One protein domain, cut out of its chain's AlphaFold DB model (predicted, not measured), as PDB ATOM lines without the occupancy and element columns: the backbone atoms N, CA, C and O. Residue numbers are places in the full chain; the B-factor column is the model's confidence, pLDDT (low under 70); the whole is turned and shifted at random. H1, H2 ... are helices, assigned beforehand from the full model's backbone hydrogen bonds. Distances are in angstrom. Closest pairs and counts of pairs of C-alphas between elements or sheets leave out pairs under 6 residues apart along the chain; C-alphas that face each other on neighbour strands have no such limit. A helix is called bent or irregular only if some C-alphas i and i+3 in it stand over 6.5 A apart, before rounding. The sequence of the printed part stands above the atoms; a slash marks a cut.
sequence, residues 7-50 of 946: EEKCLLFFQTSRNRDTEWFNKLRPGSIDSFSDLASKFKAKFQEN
ATOM      1  N   GLU A   7     208.600  74.674  -4.413       74.94
ATOM      2  CA  GLU A   7     208.581  74.938  -5.858       74.94
ATOM      3  C   GLU A   7     207.479  74.125  -6.556       74.94
ATOM      4  O   GLU A   7     206.700  74.670  -7.340       74.94
ATOM      5  N   GLU A   8     207.353  72.836  -6.217       76.19
ATOM      6  CA  GLU A   8     206.294  71.962  -6.734       76.19
ATOM      7  C   GLU A   8     204.897  72.490  -6.388       76.19
ATOM      8  O   GLU A   8     204.017  72.514  -7.250       76.19
ATOM      9  N   LYS A   9     204.679  72.963  -5.150       78.62
ATOM     10  CA  LYS A   9     203.390  73.550  -4.739       78.62
ATOM     11  C   LYS A   9     203.057  74.810  -5.541       78.62
ATOM     12  O   LYS A   9     201.910  74.962  -5.958       78.62
ATOM     13  N   CYS A  10     204.031  75.687  -5.797       75.75
ATOM     14  CA  CYS A  10     203.837  76.879  -6.629       75.75
ATOM     15  C   CYS A  10     203.460  76.526  -8.078       75.75
ATOM     16  O   CYS A  10     202.532  77.117  -8.633       75.75
ATOM     17  N   LEU A  11     204.128  75.533  -8.676       74.56
ATOM     18  CA  LEU A  11     203.834  75.065 -10.036       74.56
ATOM     19  C   LEU A  11     202.455  74.390 -10.131       74.56
ATOM     20  O   LEU A  11     201.680  74.696 -11.037       74.56
ATOM     21  N   LEU A  12     202.120  73.516  -9.176       75.81
ATOM     22  CA  LEU A  12     200.818  72.845  -9.106       75.81
ATOM     23  C   LEU A  12     199.669  73.833  -8.865       75.81
ATOM     24  O   LEU A  12     198.603  73.684  -9.456       75.81
ATOM     25  N   PHE A  13     199.881  74.871  -8.049       75.62
ATOM     26  CA  PHE A  13     198.889  75.924  -7.828       75.62
ATOM     27  C   PHE A  13     198.521  76.629  -9.139       75.62
ATOM     28  O   PHE A  13     197.341  76.695  -9.486       75.62
ATOM     29  N   PHE A  14     199.519  77.057  -9.921       67.56
ATOM     30  CA  PHE A  14     199.286  77.698 -11.219       67.56
ATOM     31  C   PHE A  14     198.548  76.783 -12.215       67.56
ATOM     32  O   PHE A  14     197.704  77.258 -12.969       67.56
ATOM     33  N   GLN A  15     198.792  75.466 -12.182       67.62
ATOM     34  CA  GLN A  15     198.044  74.490 -12.993       67.62
ATOM     35  C   GLN A  15     196.567  74.346 -12.579       67.62
ATOM     36  O   GLN A  15     195.747  73.917 -13.392       67.62
ATOM     37  N   THR A  16     196.209  74.703 -11.339       68.88
ATOM     38  CA  THR A  16     194.808  74.723 -10.869       68.88
ATOM     39  C   THR A  16     194.096  76.061 -11.091       68.88
ATOM     40  O   THR A  16     192.867  76.081 -11.170       68.88
ATOM     41  N   SER A  17     194.839  77.164 -11.236       64.56
ATOM     42  CA  SER A  17     194.303  78.503 -11.507       64.56
ATOM     43  C   SER A  17     193.592  78.598 -12.863       64.56
ATOM     44  O   SER A  17     194.045  78.043 -13.864       64.56
ATOM     45  N   ARG A  18     192.493  79.363 -12.925       56.34
ATOM     46  CA  ARG A  18     191.756  79.646 -14.171       56.34
ATOM     47  C   ARG A  18     191.405  81.128 -14.297       56.34
ATOM     48  O   ARG A  18     191.191  81.818 -13.304       56.34
ATOM     49  N   ASN A  19     191.258  81.596 -15.535       62.12
ATOM     50  CA  ASN A  19     190.729  82.918 -15.883       62.12
ATOM     51  C   ASN A  19     191.430  84.075 -15.128       62.12
ATOM     52  O   ASN A  19     192.601  84.361 -15.383       62.12
ATOM     53  N   ARG A  20     190.720  84.744 -14.205       57.91
ATOM     54  CA  ARG A  20     191.202  85.933 -13.475       57.91
ATOM     55  C   ARG A  20     192.442  85.643 -12.617       57.91
ATOM     56  O   ARG A  20     193.287  86.524 -12.482       57.91
ATOM     57  N   ASP A  21     192.584  84.424 -12.099       62.12
ATOM     58  CA  ASP A  21     193.728  84.003 -11.278       62.12
ATOM     59  C   ASP A  21     195.025  84.008 -12.098       62.12
ATOM     60  O   ASP A  21     196.045  84.559 -11.683       62.12
ATOM     61  N   THR A  22     194.956  83.439 -13.304       68.62
ATOM     62  CA  THR A  22     196.057  83.379 -14.271       68.62
ATOM     63  C   THR A  22     196.441  84.784 -14.742       68.62
ATOM     64  O   THR A  22     197.622  85.118 -14.828       68.62
ATOM     65  N   GLU A  23     195.449  85.646 -14.986       70.31
ATOM     66  CA  GLU A  23     195.671  87.059 -15.310       70.31
ATOM     67  C   GLU A  23     196.320  87.854 -14.171       70.31
ATOM     68  O   GLU A  23     197.131  88.737 -14.444       70.31
ATOM     69  N   TRP A  24     195.967  87.586 -12.911       80.25
ATOM     70  CA  TRP A  24     196.610  88.211 -11.754       80.25
ATOM     71  C   TRP A  24     198.063  87.754 -11.618       80.25
ATOM     72  O   TRP A  24     198.953  88.597 -11.518       80.25
ATOM     73  N   PHE A  25     198.309  86.443 -11.681       75.31
ATOM     74  CA  PHE A  25     199.645  85.863 -11.554       75.31
ATOM     75  C   PHE A  25     200.603  86.421 -12.618       75.31
ATOM     76  O   PHE A  25     201.698  86.875 -12.293       75.31
ATOM     77  N   ASN A  26     200.147  86.519 -13.872       76.12
ATOM     78  CA  ASN A  26     200.918  87.085 -14.985       76.12
ATOM     79  C   ASN A  26     201.173  88.607 -14.881       76.12
ATOM     80  O   ASN A  26     201.943  89.146 -15.674       76.12
ATOM     81  N   LYS A  27     200.536  89.312 -13.934       77.31
ATOM     82  CA  LYS A  27     200.760  90.745 -13.647       77.31
ATOM     83  C   LYS A  27     201.675  90.974 -12.435       77.31
ATOM     84  O   LYS A  27     202.012  92.121 -12.137       77.31
ATOM     85  N   LEU A  28     202.094  89.913 -11.740       75.88
ATOM     86  CA  LEU A  28     203.130  89.982 -10.708       75.88
ATOM     87  C   LEU A  28     204.508  90.194 -11.354       75.88
ATOM     88  O   LEU A  28     204.746  89.814 -12.500       75.88
ATOM     89  N   ARG A  29     205.442  90.816 -10.627       76.25
ATOM     90  CA  ARG A  29     206.803  91.019 -11.148       76.25
ATOM     91  C   ARG A  29     207.559  89.679 -11.168       76.25
ATOM     92  O   ARG A  29     207.436  88.923 -10.201       76.25
ATOM     93  N   PRO A  30     208.371  89.379 -12.198       71.25
ATOM     94  CA  PRO A  30     209.274  88.230 -12.161       71.25
ATOM     95  C   PRO A  30     210.156  88.275 -10.905       71.25
ATOM     96  O   PRO A  30     210.674  89.337 -10.565       71.25
ATOM     97  N   GLY A  31     210.288  87.147 -10.201       74.19
ATOM     98  CA  GLY A  31     211.023  87.086  -8.931       74.19
ATOM     99  C   GLY A  31     210.360  87.839  -7.768       74.19
ATOM    100  O   GLY A  31     211.064  88.393  -6.935       74.19
ATOM    101  N   SER A  32     209.022  87.914  -7.723       78.00
ATOM    102  CA  SER A  32     208.271  88.482  -6.581       78.00
ATOM    103  C   SER A  32     207.458  87.451  -5.785       78.00
ATOM    104  O   SER A  32     206.525  87.824  -5.071       78.00
ATOM    105  N   ILE A  33     207.802  86.166  -5.910       81.00
ATOM    106  CA  ILE A  33     207.228  85.040  -5.162       81.00
ATOM    107  C   ILE A  33     208.390  84.142  -4.726       81.00
ATOM    108  O   ILE A  33     208.988  83.485  -5.576       81.00
ATOM    109  N   ASP A  34     208.678  84.097  -3.425       78.75
ATOM    110  CA  ASP A  34     209.887  83.428  -2.904       78.75
ATOM    111  C   ASP A  34     209.601  82.083  -2.203       78.75
ATOM    112  O   ASP A  34     210.514  81.335  -1.867       78.75
ATOM    113  N   SER A  35     208.326  81.757  -1.960       82.44
ATOM    114  CA  SER A  35     207.874  80.478  -1.384       82.44
ATOM    115  C   SER A  35     206.387  80.236  -1.660       82.44
ATOM    116  O   SER A  35     205.662  81.161  -2.039       82.44
ATOM    117  N   PHE A  36     205.887  79.025  -1.401       81.56
ATOM    118  CA  PHE A  36     204.448  78.754  -1.470       81.56
ATOM    119  C   PHE A  36     203.676  79.478  -0.359       81.56
ATOM    120  O   PHE A  36     202.539  79.897  -0.568       81.56
ATOM    121  N   SER A  37     204.298  79.688   0.805       80.31
ATOM    122  CA  SER A  37     203.723  80.499   1.890       80.31
ATOM    123  C   SER A  37     203.515  81.960   1.464       80.31
ATOM    124  O   SER A  37     202.458  82.548   1.709       80.31
ATOM    125  N   ASP A  38     204.492  82.532   0.760       82.06
ATOM    126  CA  ASP A  38     204.432  83.885   0.207       82.06
ATOM    127  C   ASP A  38     203.419  83.993  -0.951       82.06
ATOM    128  O   ASP A  38     202.577  84.894  -0.948       82.06
ATOM    129  N   LEU A  39     203.393  83.015  -1.870       83.12
ATOM    130  CA  LEU A  39     202.357  82.898  -2.907       83.12
ATOM    131  C   LEU A  39     200.949  82.857  -2.298       83.12
ATOM    132  O   LEU A  39     200.081  83.639  -2.682       83.12
ATOM    133  N   ALA A  40     200.727  81.974  -1.322       80.38
ATOM    134  CA  ALA A  40     199.443  81.819  -0.649       80.38
ATOM    135  C   ALA A  40     199.047  83.077   0.140       80.38
ATOM    136  O   ALA A  40     197.861  83.393   0.223       80.38
ATOM    137  N   SER A  41     200.015  83.816   0.689       79.31
ATOM    138  CA  SER A  41     199.776  85.083   1.390       79.31
ATOM    139  C   SER A  41     199.392  86.204   0.421       79.31
ATOM    140  O   SER A  41     198.399  86.894   0.651       79.31
ATOM    141  N   LYS A  42     200.103  86.341  -0.706       82.88
ATOM    142  CA  LYS A  42     199.798  87.320  -1.766       82.88
ATOM    143  C   LYS A  42     198.471  87.014  -2.469       82.88
ATOM    144  O   LYS A  42     197.696  87.936  -2.725       82.88
ATOM    145  N   PHE A  43     198.162  85.736  -2.697       79.31
ATOM    146  CA  PHE A  43     196.862  85.292  -3.205       79.31
ATOM    147  C   PHE A  43     195.735  85.603  -2.211       79.31
ATOM    148  O   PHE A  43     194.762  86.254  -2.587       79.31
ATOM    149  N   LYS A  44     195.883  85.235  -0.927       73.94
ATOM    150  CA  LYS A  44     194.901  85.568   0.123       73.94
ATOM    151  C   LYS A  44     194.664  87.070   0.229       73.94
ATOM    152  O   LYS A  44     193.510  87.475   0.205       73.94
ATOM    153  N   ALA A  45     195.716  87.888   0.265       73.19
ATOM    154  CA  ALA A  45     195.580  89.342   0.316       73.19
ATOM    155  C   ALA A  45     194.789  89.886  -0.889       73.19
ATOM    156  O   ALA A  45     193.847  90.654  -0.710       73.19
ATOM    157  N   LYS A  46     195.102  89.427  -2.113       69.88
ATOM    158  CA  LYS A  46     194.383  89.854  -3.324       69.88
ATOM    159  C   LYS A  46     192.925  89.384  -3.354       69.88
ATOM    160  O   LYS A  46     192.072  90.105  -3.870       69.88
ATOM    161  N   PHE A  47     192.627  88.203  -2.814       63.97
ATOM    162  CA  PHE A  47     191.271  87.654  -2.804       63.97
ATOM    163  C   PHE A  47     190.428  88.078  -1.599       63.97
ATOM    164  O   PHE A  47     189.214  88.136  -1.741       63.97
ATOM    165  N   GLN A  48     191.005  88.493  -0.469       55.06
ATOM    166  CA  GLN A  48     190.242  89.083   0.642       55.06
ATOM    167  C   GLN A  48     189.535  90.392   0.235       55.06
ATOM    168  O   GLN A  48     188.421  90.649   0.691       55.06
ATOM    169  N   GLU A  49     190.108  91.166  -0.694       47.53
ATOM    170  CA  GLU A  49     189.442  92.334  -1.297       47.53
ATOM    171  C   GLU A  49     188.239  91.964  -2.190       47.53
ATOM    172  O   GLU A  49     187.308  92.755  -2.310       47.53
ATOM    173  N   ASN A  50     188.228  90.772  -2.803       47.50
ATOM    174  CA  ASN A  50     187.183  90.344  -3.747       47.50
ATOM    175  C   ASN A  50     186.108  89.447  -3.101       47.50
ATOM    176  O   ASN A  50     184.919  89.597  -3.379       47.50
TER     177      ASN A  50
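What this domain is: This is residues 7 to 50 of the 946 residues of the protein "Retrotrans_gag domain-containing protein" of Cuscuta campestris (UniProt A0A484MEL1). The longest helix, H3, and the helix H1 meet near their first ends and spread from there as a narrow V, while the short helix H2 sits off to one side of the V and runs back against H1. The three helix centres make a triangle, and residues 26 to 35 loop from the end of H2 back to the beginning of H3. The printed part has 44 residues with three named helices, in the order H1, H2, H3, and no named strand; the class is all helix. It is compact, with a radius of gyration of the C-alphas of 9.9 A, and only just rounded, with spans of 26 by 18 by 17 A.

Where its parts are: Begin with H3, residues 36 to 48: find C-alpha 36 at (204.448, 78.754, -1.470) and go from there to C-alpha 48 at (190.242, 89.083, 0.642), 17.7 A away. Go back to the first printed residue for H1, residues 7 to 16, which starts with C-alpha 7 at (208.581, 74.938, -5.858) and measures 14.7 A from first to last C-alpha. Between these two in the chain is H2, residues 20 to 25, which measures 8.7 A. None of the three is bent.

How they stand to each other: Look first at residues 36 to 39 of H3, for with these alone it touches H1. H3 and H1 touch only at their ends, with 4 pairs of C-alphas within 8 A. The closest C-alphas are those of Cys 10 and Phe 36, 5.5 A apart. The two helices run the same way at a tilt of 35.4 degrees, only just steep. Turn next to H2: it is close to H1 but not clearly touching it, and their closest C-alphas, those of Phe 14 and Thr 22, are 7.2 A apart. H1 and H2 run opposite ways at a shallow tilt of 24 degrees. H2 and H3 are near each other, with 8 pairs of C-alphas within 10 A. Check the backbone O and N atoms: in H1, H2 and H3 every O i to N i+4 pair is within hydrogen-bond range.

The domain as a whole: The C-alphas of Glu 8 and Glu 49 are the two farthest apart, at 27.0 A. Residues 7 to 50 are printed without a cut. The link from H1 to H2 is tight, with 3 residues, and the link from H2 to H3 is short, with 10. In the B-factor column the mean pLDDT of the printed part of this model is 72.4; look for values under 70 at residues 14 to 22 and 46 to 50.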